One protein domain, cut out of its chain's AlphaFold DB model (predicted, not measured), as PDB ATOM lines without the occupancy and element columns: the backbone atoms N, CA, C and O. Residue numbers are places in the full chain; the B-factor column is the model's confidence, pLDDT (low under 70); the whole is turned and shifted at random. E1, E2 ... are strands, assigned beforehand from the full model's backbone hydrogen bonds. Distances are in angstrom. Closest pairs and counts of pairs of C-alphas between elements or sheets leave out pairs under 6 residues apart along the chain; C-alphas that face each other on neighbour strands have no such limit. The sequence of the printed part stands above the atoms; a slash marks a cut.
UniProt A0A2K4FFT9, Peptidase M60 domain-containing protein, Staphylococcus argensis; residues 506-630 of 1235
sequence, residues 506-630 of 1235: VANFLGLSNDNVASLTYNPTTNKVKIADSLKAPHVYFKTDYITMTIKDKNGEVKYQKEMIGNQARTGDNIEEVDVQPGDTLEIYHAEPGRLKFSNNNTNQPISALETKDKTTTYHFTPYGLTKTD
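This is residues 506 to 630 of the 1235 residues of the protein "Peptidase M60 domain-containing protein" of Staphylococcus argensis (UniProt A0A2K4FFT9). The domain is a sandwich of two five-stranded antiparallel sheets face to face, their strands running nearly along the same line, with both sheets twisted. The chain changes from one sheet to the other at five links, and the longest of these, residues 601 to 615, leads from E8 at the edge of the first sheet to E9 in the second. The printed part has 125 residues with ten named strands, E1 to E10 in order, and no named helix; the sheets run E6 E3 E2 E1 E8 and E5 E4 E7 E9 E10. The class is all strand, though 61 of the 125 residues, under half, are in named elements. The whole is compact, with a radius of gyration of the C-alphas of 13.7 A and spans of 38 by 28 by 25 A.

E1, residues 506 to 510, E2, residues 516 to 523, and E3, residues 528 to 533, form a meander, each strand the antiparallel neighbour of the one before. N 507 and O 520 are 2.8 A apart, and N 521 and O 530 are 2.8 A apart, both within hydrogen-bond range. E4, residues 545 to 552, and E5, residues 558 to 565, form a hairpin in the other sheet, with N 549 and O 562 at 2.9 A. E6, residues 575 to 579, is an edge strand beside E3, with N 531 and O 576 at 2.8 A. E7, residues 585 to 590, is the antiparallel neighbour of E4, with N 587 and O 550 at 2.8 A. E8, residues 596 to 600, is the other edge strand of the first sheet, beside E1, with N 508 and O 597 at 2.7 A. E9, residues 616 to 622, shows staggered pairing: residues 616 to 620 pair with E7, N 619 and O 586 at 2.8 A, and residues 620 to 622 with E10, residues 625 to 627, N 620 and O 627 at 2.8 A. The facing parts of the sheets are 10.0 A apart centre to centre, and their best planes differ by 5 degrees.

E1 begins at C-alpha 506, (-22.622, 22.838, -4.071). E2 is 20.1 A long, E5 and E9 19.7 A each, E4 19.0 A. E10 ends at C-alpha 627, (-24.925, 11.375, -8.852).

The C-alphas of Thr 525 and Tyr 541, the two farthest apart, are 38.9 A apart. The printed part has no cut. The links E3 to E4 and E8 to E9 are long. The mean pLDDT of the printed part is 93.3, and no printed residue is under 70.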
ATOM      1  N   VAL A 506     -21.559  21.867  -4.344       93.94
ATOM      2  CA  VAL A 506     -22.622  22.838  -4.071       93.94
ATOM      3  C   VAL A 506     -23.606  22.917  -5.232       93.94
ATOM      4  O   VAL A 506     -23.222  23.067  -6.392       93.94
ATOM      5  N   ALA A 507     -24.894  22.836  -4.906       95.62
ATOM      6  CA  ALA A 507     -26.000  23.200  -5.774       95.62
ATOM      7  C   ALA A 507     -26.448  24.628  -5.433       95.62
ATOM      8  O   ALA A 507     -26.845  24.899  -4.304       95.62
ATOM      9  N   ASN A 508     -26.391  25.539  -6.399       93.06
ATOM     10  CA  ASN A 508     -26.873  26.912  -6.311       93.06
ATOM     11  C   ASN A 508     -28.216  27.032  -7.042       93.06
ATOM     12  O   ASN A 508     -28.359  26.576  -8.182       93.06
ATOM     13  N   PHE A 509     -29.195  27.643  -6.381       94.81
ATOM     14  CA  PHE A 509     -30.578  27.738  -6.830       94.81
ATOM     15  C   PHE A 509     -30.848  29.201  -7.190       94.81
ATOM     16  O   PHE A 509     -30.949  30.058  -6.307       94.81
ATOM     17  N   LEU A 510     -30.899  29.507  -8.489       93.06
ATOM     18  CA  LEU A 510     -30.956  30.890  -8.966       93.06
ATOM     19  C   LEU A 510     -32.404  31.331  -9.245       93.06
ATOM     20  O   LEU A 510     -33.174  30.650  -9.922       93.06
ATOM     21  N   GLY A 511     -32.769  32.493  -8.715       92.19
ATOM     22  CA  GLY A 511     -34.095  33.093  -8.788       92.19
ATOM     23  C   GLY A 511     -34.312  33.975 -10.018       92.19
ATOM     24  O   GLY A 511     -33.707  33.783 -11.077       92.19
ATOM     25  N   LEU A 512     -35.181  34.980  -9.881       91.62
ATOM     26  CA  LEU A 512     -35.278  36.090 -10.839       91.62
ATOM     27  C   LEU A 512     -33.903  36.773 -10.994       91.62
ATOM     28  O   LEU A 512     -33.090  36.748 -10.077       91.62
ATOM     29  N   SER A 513     -33.617  37.332 -12.175       85.81
ATOM     30  CA  SER A 513     -32.311  37.933 -12.530       85.81
ATOM     31  C   SER A 513     -31.098  36.982 -12.472       85.81
ATOM     32  O   SER A 513     -29.980  37.396 -12.774       85.81
ATOM     33  N   ASN A 514     -31.327  35.694 -12.185       86.94
ATOM     34  CA  ASN A 514     -30.324  34.714 -11.760       86.94
ATOM     35  C   ASN A 514     -29.667  35.038 -10.399       86.94
ATOM     36  O   ASN A 514     -28.559  34.572 -10.139       86.94
ATOM     37  N   ASP A 515     -30.336  35.804  -9.530       83.69
ATOM     38  CA  ASP A 515     -29.884  36.046  -8.154       83.69
ATOM     39  C   ASP A 515     -29.815  34.717  -7.386       83.69
ATOM     40  O   ASP A 515     -30.740  33.908  -7.464       83.69
ATOM     41  N   ASN A 516     -28.751  34.470  -6.621       87.50
ATOM     42  CA  ASN A 516     -28.625  33.235  -5.847       87.50
ATOM     43  C   ASN A 516     -29.498  33.306  -4.586       87.50
ATOM     44  O   ASN A 516     -29.231  34.097  -3.678       87.50
ATOM     45  N   VAL A 517     -30.576  32.517  -4.551       90.69
ATOM     46  CA  VAL A 517     -31.605  32.623  -3.502       90.69
ATOM     47  C   VAL A 517     -31.520  31.517  -2.456       90.69
ATOM     48  O   VAL A 517     -32.000  31.724  -1.339       90.69
ATOM     49  N   ALA A 518     -30.871  30.400  -2.778       92.94
ATOM     50  CA  ALA A 518     -30.499  29.345  -1.843       92.94
ATOM     51  C   ALA A 518     -29.331  28.516  -2.397       92.94
ATOM     52  O   ALA A 518     -29.151  28.425  -3.612       92.94
ATOM     53  N   SER A 519     -28.583  27.854  -1.518       93.62
ATOM     54  CA  SER A 519     -27.591  26.845  -1.891       93.62
ATOM     55  C   SER A 519     -27.670  25.607  -0.996       93.62
ATOM     56  O   SER A 519     -28.159  25.660   0.131       93.62
ATOM     57  N   LEU A 520     -27.207  24.472  -1.520       95.88
ATOM     58  CA  LEU A 520     -27.116  23.188  -0.828       95.88
ATOM     59  C   LEU A 520     -25.718  22.621  -1.072       95.88
ATOM     60  O   LEU A 520     -25.406  22.235  -2.197       95.88
ATOM     61  N   THR A 521     -24.890  22.561  -0.033       95.19
ATOM     62  CA  THR A 521     -23.523  22.025  -0.090       95.19
ATOM     63  C   THR A 521     -23.477  20.648   0.564       95.19
ATOM     64  O   THR A 521     -23.799  20.515   1.743       95.19
ATOM     65  N   TYR A 522     -23.062  19.624  -0.184       95.62
ATOM     66  CA  TYR A 522     -22.806  18.274   0.319       95.62
ATOM     67  C   TYR A 522     -21.302  18.051   0.506       95.62
ATOM     68  O   TYR A 522     -20.535  18.183  -0.447       95.62
ATOM     69  N   ASN A 523     -20.889  17.667   1.715       92.25
ATOM     70  CA  ASN A 523     -19.558  17.127   1.984       92.25
ATOM     71  C   ASN A 523     -19.689  15.606   2.246       92.25
ATOM     72  O   ASN A 523     -20.307  15.212   3.247       92.25
ATOM     73  N   PRO A 524     -19.159  14.735   1.360       90.44
ATOM     74  CA  PRO A 524     -19.286  13.284   1.502       90.44
ATOM     75  C   PRO A 524     -18.441  12.712   2.645       90.44
ATOM     76  O   PRO A 524     -18.840  11.720   3.250       90.44
ATOM     77  N   THR A 525     -17.333  13.360   3.005       85.25
ATOM     78  CA  THR A 525     -16.458  12.967   4.119       85.25
ATOM     79  C   THR A 525     -17.180  13.034   5.466       85.25
ATOM     80  O   THR A 525     -17.134  12.103   6.265       85.25
ATOM     81  N   THR A 526     -17.869  14.143   5.740       87.06
ATOM     82  CA  THR A 526     -18.647  14.342   6.970       87.06
ATOM     83  C   THR A 526     -20.049  13.756   6.876       87.06
ATOM     84  O   THR A 526     -20.729  13.680   7.894       87.06
ATOM     85  N   ASN A 527     -20.490  13.374   5.672       91.75
ATOM     86  CA  ASN A 527     -21.865  12.989   5.359       91.75
ATOM     87  C   ASN A 527     -22.896  14.023   5.842       91.75
ATOM     88  O   ASN A 527     -23.947  13.682   6.383       91.75
ATOM     89  N   LYS A 528     -22.589  15.307   5.617       93.75
ATOM     90  CA  LYS A 528     -23.460  16.436   5.961       93.75
ATOM     91  C   LYS A 528     -23.882  17.203   4.722       93.75
ATOM     92  O   LYS A 528     -23.096  17.391   3.793       93.75
ATOM     93  N   VAL A 529     -25.118  17.681   4.757       96.50
ATOM     94  CA  VAL A 529     -25.657  18.668   3.829       96.50
ATOM     95  C   VAL A 529     -25.913  19.959   4.592       96.50
ATOM     96  O   VAL A 529     -26.662  19.959   5.567       96.50
ATOM     97  N   LYS A 530     -25.316  21.057   4.131       94.94
ATOM     98  CA  LYS A 530     -25.582  22.414   4.615       94.94
ATOM     99  C   LYS A 530     -26.467  23.128   3.602       94.94
ATOM    100  O   LYS A 530     -26.070  23.284   2.449       94.94
ATOM    101  N   ILE A 531     -27.652  23.559   4.021       94.06
ATOM    102  CA  ILE A 531     -28.553  24.392   3.226       94.06
ATOM    103  C   ILE A 531     -28.369  25.837   3.689       94.06
ATOM    104  O   ILE A 531     -28.493  26.116   4.877       94.06
ATOM    105  N   ALA A 532     -28.095  26.757   2.767       90.81
ATOM    106  CA  ALA A 532     -28.116  28.193   3.025       90.81
ATOM    107  C   ALA A 532     -29.251  28.855   2.232       90.81
ATOM    108  O   ALA A 532     -29.542  28.483   1.097       90.81
ATOM    109  N   ASP A 533     -29.911  29.839   2.831       87.81
ATOM    110  CA  ASP A 533     -31.124  30.463   2.309       87.81
ATOM    111  C   ASP A 533     -31.016  31.987   2.420       87.81
ATOM    112  O   ASP A 533     -30.842  32.529   3.506       87.81
ATOM    113  N   SER A 534     -31.154  32.700   1.300       83.69
ATOM    114  CA  SER A 534     -31.117  34.171   1.277       83.69
ATOM    115  C   SER A 534     -32.292  34.834   2.014       83.69
ATOM    116  O   SER A 534     -32.329  36.060   2.129       83.69
ATOM    117  N   LEU A 535     -33.298  34.045   2.412       85.44
ATOM    118  CA  LEU A 535     -34.612  34.441   2.930       85.44
ATOM    119  C   LEU A 535     -35.453  35.298   1.959       85.44
ATOM    120  O   LEU A 535     -36.594  35.651   2.261       85.44
ATOM    121  N   LYS A 536     -34.956  35.592   0.751       84.56
ATOM    122  CA  LYS A 536     -35.663  36.381  -0.270       84.56
ATOM    123  C   LYS A 536     -36.733  35.562  -0.997       84.56
ATOM    124  O   LYS A 536     -36.676  34.331  -1.071       84.56
ATOM    125  N   ALA A 537     -37.701  36.266  -1.584       90.75
ATOM    126  CA  ALA A 537     -38.651  35.692  -2.534       90.75
ATOM    127  C   ALA A 537     -37.904  35.230  -3.805       90.75
ATOM    128  O   ALA A 537     -37.313  36.085  -4.466       90.75
ATOM    129  N   PRO A 538     -37.906  33.928  -4.163       93.62
ATOM    130  CA  PRO A 538     -37.107  33.418  -5.277       93.62
ATOM    131  C   PRO A 538     -37.391  34.090  -6.624       93.62
ATOM    132  O   PRO A 538     -36.477  34.417  -7.375       93.62
ATOM    133  N   HIS A 539     -38.667  34.286  -6.958       95.06
ATOM    134  CA  HIS A 539     -39.099  34.793  -8.252       95.06
ATOM    135  C   HIS A 539     -40.547  35.311  -8.197       95.06
ATOM    136  O   HIS A 539     -41.504  34.538  -8.275       95.06
ATOM    137  N   VAL A 540     -40.731  36.637  -8.140       93.38
ATOM    138  CA  VAL A 540     -42.027  37.289  -7.833       93.38
ATOM    139  C   VAL A 540     -43.206  36.939  -8.758       93.38
ATOM    140  O   VAL A 540     -44.359  37.116  -8.369       93.38
ATOM    141  N   TYR A 541     -42.953  36.419  -9.964       95.50
ATOM    142  CA  TYR A 541     -44.006  35.966 -10.889       95.50
ATOM    143  C   TYR A 541     -44.572  34.557 -10.591       95.50
ATOM    144  O   TYR A 541     -45.617  34.212 -11.141       95.50
ATOM    145  N   PHE A 542     -43.949  33.751  -9.720       95.31
ATOM    146  CA  PHE A 542     -44.451  32.419  -9.345       95.31
ATOM    147  C   PHE A 542     -45.201  32.472  -8.008       95.31
ATOM    148  O   PHE A 542     -44.620  32.782  -6.975       95.31
ATOM    149  N   LYS A 543     -46.498  32.135  -8.017       95.62
ATOM    150  CA  LYS A 543     -47.371  32.104  -6.819       95.62
ATOM    151  C   LYS A 543     -47.417  30.743  -6.108       95.62
ATOM    152  O   LYS A 543     -48.237  30.535  -5.221       95.62
ATOM    153  N   THR A 544     -46.584  29.817  -6.557       95.50
ATOM    154  CA  THR A 544     -46.443  28.438  -6.081       95.50
ATOM    155  C   THR A 544     -44.973  28.184  -5.775       95.50
ATOM    156  O   THR A 544     -44.130  29.051  -6.026       95.50
ATOM    157  N   ASP A 545     -44.662  26.980  -5.317       94.62
ATOM    158  CA  ASP A 545     -43.305  26.456  -5.195       94.62
ATOM    159  C   ASP A 545     -42.475  26.785  -6.443       94.62
ATOM    160  O   ASP A 545     -42.877  26.535  -7.589       94.62
ATOM    161  N   TYR A 546     -41.321  27.394  -6.194       97.62
ATOM    162  CA  TYR A 546     -40.283  27.684  -7.174       97.62
ATOM    163  C   TYR A 546     -39.100  26.732  -6.993       97.62
ATOM    164  O   TYR A 546     -38.548  26.255  -7.983       97.62
ATOM    165  N   ILE A 547     -38.772  26.410  -5.738       97.75
ATOM    166  CA  ILE A 547     -37.786  25.403  -5.332       97.75
ATOM    167  C   ILE A 547     -38.435  24.496  -4.283       97.75
ATOM    168  O   ILE A 547     -39.076  25.001  -3.360       97.75
ATOM    169  N   THR A 548     -38.198  23.189  -4.387       97.81
ATOM    170  CA  THR A 548     -38.420  22.237  -3.289       97.81
ATOM    171  C   THR A 548     -37.206  21.323  -3.182       97.81
ATOM    172  O   THR A 548     -36.722  20.825  -4.197       97.81
ATOM    173  N   MET A 549     -36.706  21.104  -1.969       97.94
ATOM    174  CA  MET A 549     -35.590  20.203  -1.673       97.94
ATOM    175  C   MET A 549     -36.065  19.143  -0.685       97.94
ATOM    176  O   MET A 549     -36.432  19.492   0.435       97.94
ATOM    177  N   THR A 550     -36.032  17.870  -1.074       98.44
ATOM    178  CA  THR A 550     -36.494  16.755  -0.236       98.44
ATOM    179  C   THR A 550     -35.412  15.687  -0.140       98.44
ATOM    180  O   THR A 550     -35.082  15.039  -1.133       98.44
ATOM    181  N   ILE A 551     -34.867  15.473   1.059       98.50
ATOM    182  CA  ILE A 551     -33.906  14.400   1.340       98.50
ATOM    183  C   ILE A 551     -34.664  13.206   1.915       98.50
ATOM    184  O   ILE A 551     -35.405  13.341   2.892       98.50
ATOM    185  N   LYS A 552     -34.462  12.030   1.320       98.25
ATOM    186  CA  LYS A 552     -35.103  10.770   1.713       98.25
ATOM    187  C   LYS A 552     -34.045   9.725   2.035       98.25
ATOM    188  O   LYS A 552     -33.020   9.651   1.356       98.25
ATOM    189  N   ASP A 553     -34.292   8.923   3.058       96.44
ATOM    190  CA  ASP A 553     -33.412   7.823   3.442       96.44
ATOM    191  C   ASP A 553     -33.454   6.660   2.424       96.44
ATOM    192  O   ASP A 553     -34.222   6.658   1.457       96.44
ATOM    193  N   LYS A 554     -32.646   5.626   2.671       93.12
ATOM    194  CA  LYS A 554     -32.578   4.388   1.867       93.12
ATOM    195  C   LYS A 554     -33.894   3.602   1.772       93.12
ATOM    196  O   LYS A 554     -34.029   2.769   0.878       93.12
ATOM    197  N   ASN A 555     -34.838   3.825   2.686       93.75
ATOM    198  CA  ASN A 555     -36.165   3.210   2.690       93.75
ATOM    199  C   ASN A 555     -37.223   4.091   1.990       93.75
ATOM    200  O   ASN A 555     -38.324   3.615   1.713       93.75
ATOM    201  N   GLY A 556     -36.887   5.347   1.670       93.88
ATOM    202  CA  GLY A 556     -37.778   6.349   1.085       93.88
ATOM    203  C   GLY A 556     -38.473   7.259   2.107       93.88
ATOM    204  O   GLY A 556     -39.360   8.020   1.721       93.88
ATOM    205  N   GLU A 557     -38.096   7.197   3.387       96.88
ATOM    206  CA  GLU A 557     -38.629   8.055   4.449       96.88
ATOM    207  C   GLU A 557     -38.016   9.461   4.365       96.88
ATOM    208  O   GLU A 557     -36.807   9.617   4.192       96.88
ATOM    209  N   VAL A 558     -38.846  10.506   4.453       97.88
ATOM    210  CA  VAL A 558     -38.394  11.901   4.336       97.88
ATOM    211  C   VAL A 558     -37.638  12.308   5.601       97.88
ATOM    212  O   VAL A 558     -38.230  12.450   6.667       97.88
ATOM    213  N   LYS A 559     -36.330  12.537   5.463       96.62
ATOM    214  CA  LYS A 559     -35.453  13.050   6.527       96.62
ATOM    215  C   LYS A 559     -35.497  14.574   6.629       96.62
ATOM    216  O   LYS A 559     -35.287  15.122   7.705       96.62
ATOM    217  N   TYR A 560     -35.733  15.250   5.505       97.50
ATOM    218  CA  TYR A 560     -35.782  16.706   5.406       97.50
ATOM    219  C   TYR A 560     -36.599  17.128   4.183       97.50
ATOM    220  O   TYR A 560     -36.498  16.497   3.130       97.50
ATOM    221  N   GLN A 561     -37.372  18.206   4.305       96.44
ATOM    222  CA  GLN A 561     -38.116  18.813   3.204       96.44
ATOM    223  C   GLN A 561     -38.193  20.327   3.412       96.44
ATOM    224  O   GLN A 561     -38.614  20.777   4.476       96.44
ATOM    225  N   LYS A 562     -37.806  21.106   2.397       94.62
ATOM    226  CA  LYS A 562     -37.902  22.571   2.400       94.62
ATOM    227  C   LYS A 562     -38.487  23.082   1.089       94.62
ATOM    228  O   LYS A 562     -37.989  22.769   0.009       94.62
ATOM    229  N   GLU A 563     -39.539  23.884   1.206       95.25
ATOM    230  CA  GLU A 563     -40.320  24.458   0.106       95.25
ATOM    231  C   GLU A 563     -40.117  25.977   0.051       95.25
ATOM    232  O   GLU A 563     -40.030  26.651   1.079       95.25
ATOM    233  N   MET A 564     -40.027  26.536  -1.158       95.25
ATOM    234  CA  MET A 564     -39.831  27.970  -1.376       95.25
ATOM    235  C   MET A 564     -40.807  28.479  -2.438       95.25
ATOM    236  O   MET A 564     -40.572  28.345  -3.642       95.25
ATOM    237  N   ILE A 565     -41.902  29.095  -1.990       96.19
ATOM    238  CA  ILE A 565     -42.893  29.732  -2.866       96.19
ATOM    239  C   ILE A 565     -42.269  30.971  -3.521       96.19
ATOM    240  O   ILE A 565     -41.746  31.849  -2.835       96.19
ATOM    241  N   GLY A 566     -42.336  31.061  -4.852       95.94
ATOM    242  CA  GLY A 566     -41.557  32.029  -5.631       95.94
ATOM    243  C   GLY A 566     -41.771  33.496  -5.248       95.94
ATOM    244  O   GLY A 566     -40.813  34.262  -5.189       95.94
ATOM    245  N   ASN A 567     -42.998  33.902  -4.937       95.00
ATOM    246  CA  ASN A 567     -43.322  35.281  -4.581       95.00
ATOM    247  C   ASN A 567     -43.332  35.565  -3.069       95.00
ATOM    248  O   ASN A 567     -43.852  36.608  -2.669       95.00
ATOM    249  N   GLN A 568     -42.781  34.673  -2.236       93.88
ATOM    250  CA  GLN A 568     -42.776  34.819  -0.777       93.88
ATOM    251  C   GLN A 568     -41.352  34.830  -0.207       93.88
ATOM    252  O   GLN A 568     -40.572  33.893  -0.392       93.88
ATOM    253  N   ALA A 569     -41.023  35.904   0.514       88.44
ATOM    254  CA  ALA A 569     -39.862  35.931   1.398       88.44
ATOM    255  C   ALA A 569     -40.097  35.004   2.604       88.44
ATOM    256  O   ALA A 569     -41.240  34.735   2.976       88.44
ATOM    257  N   ARG A 570     -39.011  34.511   3.199       87.62
ATOM    258  CA  ARG A 570     -39.007  33.598   4.348       87.62
ATOM    259  C   ARG A 570     -38.470  34.308   5.593       87.62
ATOM    260  O   ARG A 570     -37.891  35.388   5.514       87.62
ATOM    261  N   THR A 571     -38.685  33.696   6.750       79.44
ATOM    262  CA  THR A 571     -38.237  34.187   8.061       79.44
ATOM    263  C   THR A 571     -37.810  33.007   8.918       79.44
ATOM    264  O   THR A 571     -38.485  31.980   8.897       79.44
ATOM    265  N   GLY A 572     -36.749  33.174   9.703       77.88
ATOM    266  CA  GLY A 572     -36.124  32.105  10.477       77.88
ATOM    267  C   GLY A 572     -34.625  32.084  10.206       77.88
ATOM    268  O   GLY A 572     -34.067  33.093   9.763       77.88
ATOM    269  N   ASP A 573     -33.992  30.947  10.457       77.12
ATOM    270  CA  ASP A 573     -32.563  30.780  10.230       77.12
ATOM    271  C   ASP A 573     -32.230  30.692   8.735       77.12
ATOM    272  O   ASP A 573     -32.948  30.092   7.931       77.12
ATOM    273  N   ASN A 574     -31.125  31.329   8.352       83.00
ATOM    274  CA  ASN A 574     -30.629  31.368   6.977       83.00
ATOM    275  C   ASN A 574     -29.655  30.217   6.659       83.00
ATOM    276  O   ASN A 574     -29.129  30.157   5.548       83.00
ATOM    277  N   ILE A 575     -29.385  29.335   7.627       87.75
ATOM    278  CA  ILE A 575     -28.500  28.172   7.513       87.75
ATOM    279  C   ILE A 575     -29.126  27.001   8.281       87.75
ATOM    280  O   ILE A 575     -29.505  27.152   9.438       87.75
ATOM    281  N   GLU A 576     -29.183  25.832   7.649       92.00
ATOM    282  CA  GLU A 576     -29.661  24.569   8.221       92.00
ATOM    283  C   GLU A 576     -28.662  23.445   7.894       92.00
ATOM    284  O   GLU A 576     -28.055  23.444   6.820       92.00
ATOM    285  N   GLU A 577     -28.500  22.464   8.787       95.31
ATOM    286  CA  GLU A 577     -27.701  21.256   8.529       95.31
ATOM    287  C   GLU A 577     -28.542  19.980   8.623       95.31
ATOM    288  O   GLU A 577     -29.406  19.846   9.489       95.31
ATOM    289  N   VAL A 578     -28.239  19.017   7.750       96.44
ATOM    290  CA  VAL A 578     -28.880  17.699   7.691       96.44
ATOM    291  C   VAL A 578     -27.810  16.616   7.575       96.44
ATOM    292  O   VAL A 578     -27.004  16.622   6.642       96.44
ATOM    293  N   ASP A 579     -27.828  15.649   8.491       96.19
ATOM    294  CA  ASP A 579     -26.968  14.468   8.413       96.19
ATOM    295  C   ASP A 579     -27.539  13.468   7.391       96.19
ATOM    296  O   ASP A 579     -28.667  12.976   7.518       96.19
ATOM    297  N   VAL A 580     -26.758  13.139   6.364       96.25
ATOM    298  CA  VAL A 580     -27.101  12.185   5.295       96.25
ATOM    299  C   VAL A 580     -26.269  10.906   5.419       96.25
ATOM    300  O   VAL A 580     -25.463  10.770   6.335       96.25
ATOM    301  N   GLN A 581     -26.488   9.925   4.548       94.50
ATOM    302  CA  GLN A 581     -25.667   8.716   4.430       94.50
ATOM    303  C   GLN A 581     -25.505   8.321   2.952       94.50
ATOM    304  O   GLN A 581     -26.432   8.542   2.171       94.50
ATOM    305  N   PRO A 582     -24.402   7.663   2.540       92.88
ATOM    306  CA  PRO A 582     -24.235   7.218   1.156       92.88
ATOM    307  C   PRO A 582     -25.318   6.200   0.780       92.88
ATOM    308  O   PRO A 582     -25.447   5.167   1.442       92.88
ATOM    309  N   GLY A 583     -26.117   6.498  -0.243       90.69
ATOM    310  CA  GLY A 583     -27.323   5.767  -0.645       90.69
ATOM    311  C   GLY A 583     -28.653   6.404  -0.210       90.69
ATOM    312  O   GLY A 583     -29.696   5.939  -0.664       90.69
ATOM    313  N   ASP A 584     -28.639   7.455   0.616       97.38
ATOM    314  CA  ASP A 584     -29.782   8.374   0.736       97.38
ATOM    315  C   ASP A 584     -29.998   9.110  -0.608       97.38
ATOM    316  O   ASP A 584     -29.117   9.142  -1.478       97.38
ATOM    317  N   THR A 585     -31.161   9.741  -0.785       97.69
ATOM    318  CA  THR A 585     -31.521  10.472  -2.012       97.69
ATOM    319  C   THR A 585     -31.896  11.926  -1.749       97.69
ATOM    320  O   THR A 585     -32.435  12.262  -0.698       97.69
ATOM    321  N   LEU A 586     -31.620  12.783  -2.730       98.38
ATOM    322  CA  LEU A 586     -31.965  14.202  -2.774       98.38
ATOM    323  C   LEU A 586     -32.845  14.453  -3.996       98.38
ATOM    324  O   LEU A 586     -32.395  14.378  -5.134       98.38
ATOM    325  N   GLU A 587     -34.112  14.751  -3.768       98.38
ATOM    326  CA  GLU A 587     -35.075  15.121  -4.796       98.38
ATOM    327  C   GLU A 587     -35.193  16.647  -4.833       98.38
ATOM    328  O   GLU A 587     -35.610  17.266  -3.855       98.38
ATOM    329  N   ILE A 588     -34.794  17.254  -5.952       98.50
ATOM    330  CA  ILE A 588     -34.915  18.699  -6.173       98.50
ATOM    331  C   ILE A 588     -36.018  18.953  -7.192       98.50
ATOM    332  O   ILE A 588     -35.963  18.431  -8.308       98.50
ATOM    333  N   TYR A 589     -36.971  19.811  -6.831       98.31
ATOM    334  CA  TYR A 589     -37.804  20.547  -7.774       98.31
ATOM    335  C   TYR A 589     -37.224  21.950  -8.000       98.31
ATOM    336  O   TYR A 589     -36.896  22.651  -7.043       98.31
ATOM    337  N   HIS A 590     -37.153  22.380  -9.260       97.94
ATOM    338  CA  HIS A 590     -36.893  23.762  -9.656       97.94
ATOM    339  C   HIS A 590     -37.861  24.152 -10.779       97.94
ATOM    340  O   HIS A 590     -37.924  23.499 -11.825       97.94
ATOM    341  N   ALA A 591     -38.616  25.237 -10.605       97.75
ATOM    342  CA  ALA A 591     -39.610  25.672 -11.587       97.75
ATOM    343  C   ALA A 591     -38.976  26.089 -12.929       97.75
ATOM    344  O   ALA A 591     -39.620  25.952 -13.974       97.75
ATOM    345  N   GLU A 592     -37.721  26.544 -12.903       97.06
ATOM    346  CA  GLU A 592     -36.885  26.876 -14.064       97.06
ATOM    347  C   GLU A 592     -35.554  26.094 -13.994       97.06
ATOM    348  O   GLU A 592     -34.558  26.641 -13.528       97.06
ATOM    349  N   PRO A 593     -35.485  24.807 -14.384       95.75
ATOM    350  CA  PRO A 593     -34.347  23.936 -14.047       95.75
ATOM    351  C   PRO A 593     -32.994  24.360 -14.641       95.75
ATOM    352  O   PRO A 593     -31.958  24.034 -14.075       95.75
ATOM    353  N   GLY A 594     -32.974  25.174 -15.704       95.50
ATOM    354  CA  GLY A 594     -31.736  25.775 -16.227       95.50
ATOM    355  C   GLY A 594     -31.054  26.781 -15.280       95.50
ATOM    356  O   GLY A 594     -29.921  27.182 -15.549       95.50
ATOM    357  N   ARG A 595     -31.729  27.180 -14.192       95.12
ATOM    358  CA  ARG A 595     -31.205  28.014 -13.098       95.12
ATOM    359  C   ARG A 595     -30.744  27.222 -11.865       95.12
ATOM    360  O   ARG A 595     -30.272  27.832 -10.912       95.12
ATOM    361  N   LEU A 596     -30.826  25.890 -11.883       96.25
ATOM    362  CA  LEU A 596     -30.153  25.039 -10.901       96.25
ATOM    363  C   LEU A 596     -28.734  24.739 -11.402       96.25
ATOM    364  O   LEU A 596     -28.572  24.155 -12.476       96.25
ATOM    365  N   LYS A 597     -27.708  25.151 -10.651       94.38
ATOM    366  CA  LYS A 597     -26.295  25.053 -11.056       94.38
ATOM    367  C   LYS A 597     -25.457  24.314 -10.028       94.38
ATOM    368  O   LYS A 597     -25.613  24.548  -8.840       94.38
ATOM    369  N   PHE A 598     -24.558  23.447 -10.487       95.81
ATOM    370  CA  PHE A 598     -23.700  22.631  -9.627       95.81
ATOM    371  C   PHE A 598     -22.227  22.976  -9.840       95.81
ATOM    372  O   PHE A 598     -21.809  23.145 -10.986       95.81
ATOM    373  N   SER A 599     -21.437  23.013  -8.770       93.19
ATOM    374  CA  SER A 599     -19.978  23.177  -8.820       93.19
ATOM    375  C   SER A 599     -19.263  22.429  -7.686       93.19
ATOM    376  O   SER A 599     -19.865  22.106  -6.662       93.19
ATOM    377  N   ASN A 600     -17.967  22.153  -7.866       92.19
ATOM    378  CA  ASN A 600     -17.055  21.860  -6.754       92.19
ATOM    379  C   ASN A 600     -16.953  23.145  -5.903       92.19
ATOM    380  O   ASN A 600     -16.701  24.222  -6.437       92.19
ATOM    381  N   ASN A 601     -17.200  23.047  -4.598       88.38
ATOM    382  CA  ASN A 601     -17.295  24.177  -3.665       88.38
ATOM    383  C   ASN A 601     -15.922  24.767  -3.273       88.38
ATOM    384  O   ASN A 601     -15.849  25.882  -2.756       88.38
ATOM    385  N   ASN A 602     -14.836  24.040  -3.542       83.31
ATOM    386  CA  ASN A 602     -13.463  24.408  -3.200       83.31
ATOM    387  C   ASN A 602     -12.799  25.145  -4.380       83.31
ATOM    388  O   ASN A 602     -12.145  26.175  -4.199       83.31
ATOM    389  N   THR A 603     -13.027  24.648  -5.605       83.56
ATOM    390  CA  THR A 603     -12.433  25.151  -6.864       83.56
ATOM    391  C   THR A 603     -13.398  25.943  -7.756       83.56
ATOM    392  O   THR A 603     -12.997  26.456  -8.804       83.56
ATOM    393  N   ASN A 604     -14.678  26.026  -7.374       85.31
ATOM    394  CA  ASN A 604     -15.793  26.618  -8.130       85.31
ATOM    395  C   ASN A 604     -16.023  26.031  -9.543       85.31
ATOM    396  O   ASN A 604     -16.826  26.562 -10.309       85.31
ATOM    397  N   GLN A 605     -15.384  24.907  -9.898       87.94
ATOM    398  CA  GLN A 605     -15.519  24.308 -11.230       87.94
ATOM    399  C   GLN A 605     -16.935  23.741 -11.468       87.94
ATOM    400  O   GLN A 605     -17.399  22.938 -10.652       87.94
ATOM    401  N   PRO A 606     -17.633  24.108 -12.567       91.94
ATOM    402  CA  PRO A 606     -18.996  23.643 -12.832       91.94
ATOM    403  C   PRO A 606     -19.106  22.135 -13.084       91.94
ATOM    404  O   PRO A 606     -18.466  21.581 -13.979       91.94
ATOM    405  N   ILE A 607     -20.015  21.470 -12.371       94.88
ATOM    406  CA  ILE A 607     -20.311  20.043 -12.531       94.88
ATOM    407  C   ILE A 607     -21.492  19.884 -13.498       94.88
ATOM    408  O   ILE A 607     -22.617  19.552 -13.119       94.88
ATOM    409  N   SER A 608     -21.237  20.104 -14.792       92.94
ATOM    410  CA  SER A 608     -22.262  19.980 -15.847       92.94
ATOM    411  C   SER A 608     -22.887  18.581 -15.947       92.94
ATOM    412  O   SER A 608     -23.975  18.442 -16.502       92.94
ATOM    413  N   ALA A 609     -22.234  17.553 -15.391       93.88
ATOM    414  CA  ALA A 609     -22.793  16.210 -15.254       93.88
ATOM    415  C   ALA A 609     -24.086  16.201 -14.419       93.88
ATOM    416  O   ALA A 609     -25.030  15.498 -14.772       93.88
ATOM    417  N   LEU A 610     -24.176  17.028 -13.368       96.19
ATOM    418  CA  LEU A 610     -25.331  17.089 -12.468       96.19
ATOM    419  C   LEU A 610     -26.478  17.956 -13.011       96.19
ATOM    420  O   LEU A 610     -27.632  17.643 -12.735       96.19
ATOM    421  N   GLU A 611     -26.215  18.947 -13.871       95.12
ATOM    422  CA  GLU A 611     -27.260  19.818 -14.447       95.12
ATOM    423  C   GLU A 611     -28.419  19.053 -15.120       95.12
ATOM    424  O   GLU A 611     -28.244  17.975 -15.692       95.12
ATOM    425  N   THR A 612     -29.625  19.625 -15.079       94.81
ATOM    426  CA  THR A 612     -30.855  18.988 -15.572       94.81
ATOM    427  C   THR A 612     -31.708  19.934 -16.422       94.81
ATOM    428  O   THR A 612     -31.528  21.151 -16.421       94.81
ATOM    429  N   LYS A 613     -32.646  19.362 -17.183       95.50
ATOM    430  CA  LYS A 613     -33.701  20.090 -17.914       95.50
ATOM    431  C   LYS A 613     -35.102  19.751 -17.411       95.50
ATOM    432  O   LYS A 613     -36.056  20.429 -17.787       95.50
ATOM    433  N   ASP A 614     -35.219  18.728 -16.573       97.44
ATOM    434  CA  ASP A 614     -36.474  18.296 -15.978       97.44
ATOM    435  C   ASP A 614     -36.740  19.100 -14.704       97.44
ATOM    436  O   ASP A 614     -35.822  19.390 -13.939       97.44
ATOM    437  N   LYS A 615     -38.001  19.489 -14.474       97.38
ATOM    438  CA  LYS A 615     -38.359  20.316 -13.308       97.38
ATOM    439  C   LYS A 615     -38.141  19.609 -11.976       97.38
ATOM    440  O   LYS A 615     -37.929  20.290 -10.985       97.38
ATOM    441  N   THR A 616     -38.196  18.281 -11.961       98.19
ATOM    442  CA  THR A 616     -37.824  17.452 -10.813       98.19
ATOM    443  C   THR A 616     -36.669  16.556 -11.232       98.19
ATOM    444  O   THR A 616     -36.686  15.997 -12.328       98.19
ATOM    445  N   THR A 617     -35.660  16.395 -10.384       98.12
ATOM    446  CA  THR A 617     -34.579  15.424 -10.591       98.12
ATOM    447  C   THR A 617     -34.157  14.845  -9.247       98.12
ATOM    448  O   THR A 617     -34.007  15.575  -8.268       98.12
ATOM    449  N   THR A 618     -33.987  13.524  -9.209       97.62
ATOM    450  CA  THR A 618     -33.472  12.799  -8.046       97.62
ATOM    451  C   THR A 618     -31.973  12.581  -8.209       97.62
ATOM    452  O   THR A 618     -31.505  12.172  -9.270       97.62
ATOM    453  N   TYR A 619     -31.245  12.851  -7.136       97.94
ATOM    454  CA  TYR A 619     -29.818  12.632  -6.976       97.94
ATOM    455  C   TYR A 619     -29.595  11.621  -5.845       97.94
ATOM    456  O   TYR A 619     -30.421  11.498  -4.937       97.94
ATOM    457  N   HIS A 620     -28.471  10.918  -5.873       96.44
ATOM    458  CA  HIS A 620     -28.036   9.994  -4.830       96.44
ATOM    459  C   HIS A 620     -26.787  10.549  -4.144       96.44
ATOM    460  O   HIS A 620     -25.879  11.036  -4.821       96.44
ATOM    461  N   PHE A 621     -26.732  10.455  -2.816       96.50
ATOM    462  CA  PHE A 621     -25.522  10.749  -2.047       96.50
ATOM    463  C   PHE A 621     -24.560   9.557  -2.133       96.50
ATOM    464  O   PHE A 621     -24.976   8.418  -1.921       96.50
ATOM    465  N   THR A 622     -23.282   9.796  -2.428       95.19
ATOM    466  CA  THR A 622     -22.235   8.761  -2.523       95.19
ATOM    467  C   THR A 622     -20.975   9.212  -1.774       95.19
ATOM    468  O   THR A 622     -20.819  10.415  -1.554       95.19
ATOM    469  N   PRO A 623     -20.025   8.313  -1.443       92.69
ATOM    470  CA  PRO A 623     -18.771   8.690  -0.776       92.69
ATOM    471  C   PRO A 623     -17.881   9.654  -1.586       92.69
ATOM    472  O   PRO A 623     -16.879  10.133  -1.069       92.69
ATOM    473  N   TYR A 624     -18.245   9.938  -2.841       93.25
ATOM    474  CA  TYR A 624     -17.464  10.711  -3.809       93.25
ATOM    475  C   TYR A 624     -18.234  11.929  -4.363       93.25
ATOM    476  O   TYR A 624     -17.818  12.533  -5.347       93.25
ATOM    477  N   GLY A 625     -19.381  12.279  -3.760       94.50
ATOM    478  CA  GLY A 625     -20.257  13.377  -4.198       94.50
ATOM    479  C   GLY A 625     -21.664  12.920  -4.606       94.50
ATOM    480  O   GLY A 625     -22.114  11.830  -4.245       94.50
ATOM    481  N   LEU A 626     -22.382  13.766  -5.342       96.62
ATOM    482  CA  LEU A 626     -23.722  13.486  -5.866       96.62
ATOM    483  C   LEU A 626     -23.672  12.719  -7.200       96.62
ATOM    484  O   LEU A 626     -22.727  12.828  -7.979       96.62
ATOM    485  N   THR A 627     -24.734  11.986  -7.523       96.38
ATOM    486  CA  THR A 627     -24.925  11.375  -8.852       96.38
ATOM    487  C   THR A 627     -26.402  11.320  -9.237       96.38
ATOM    488  O   THR A 627     -27.264  11.310  -8.362       96.38
ATOM    489  N   LYS A 628     -26.713  11.271 -10.538       94.75
ATOM    490  CA  LYS A 628     -28.070  11.000 -11.069       94.75
ATOM    491  C   LYS A 628     -28.234   9.562 -11.578       94.75
ATOM    492  O   LYS A 628     -29.304   9.204 -12.068       94.75
ATOM    493  N   THR A 629     -27.159   8.781 -11.558       87.44
ATOM    494  CA  THR A 629     -27.000   7.548 -12.337       87.44
ATOM    495  C   THR A 629     -26.499   6.425 -11.432       87.44
ATOM    496  O   THR A 629     -27.302   5.664 -10.895       87.44
ATOM    497  N   ASP A 630     -25.188   6.346 -11.230       84.81
ATOM    498  CA  ASP A 630     -24.511   5.397 -10.354       84.81
ATOM    499  C   ASP A 630     -23.262   6.026  -9.704       84.81
ATOM    500  O   ASP A 630     -22.910   7.182  -9.959       84.81
TER     501      ASP A 630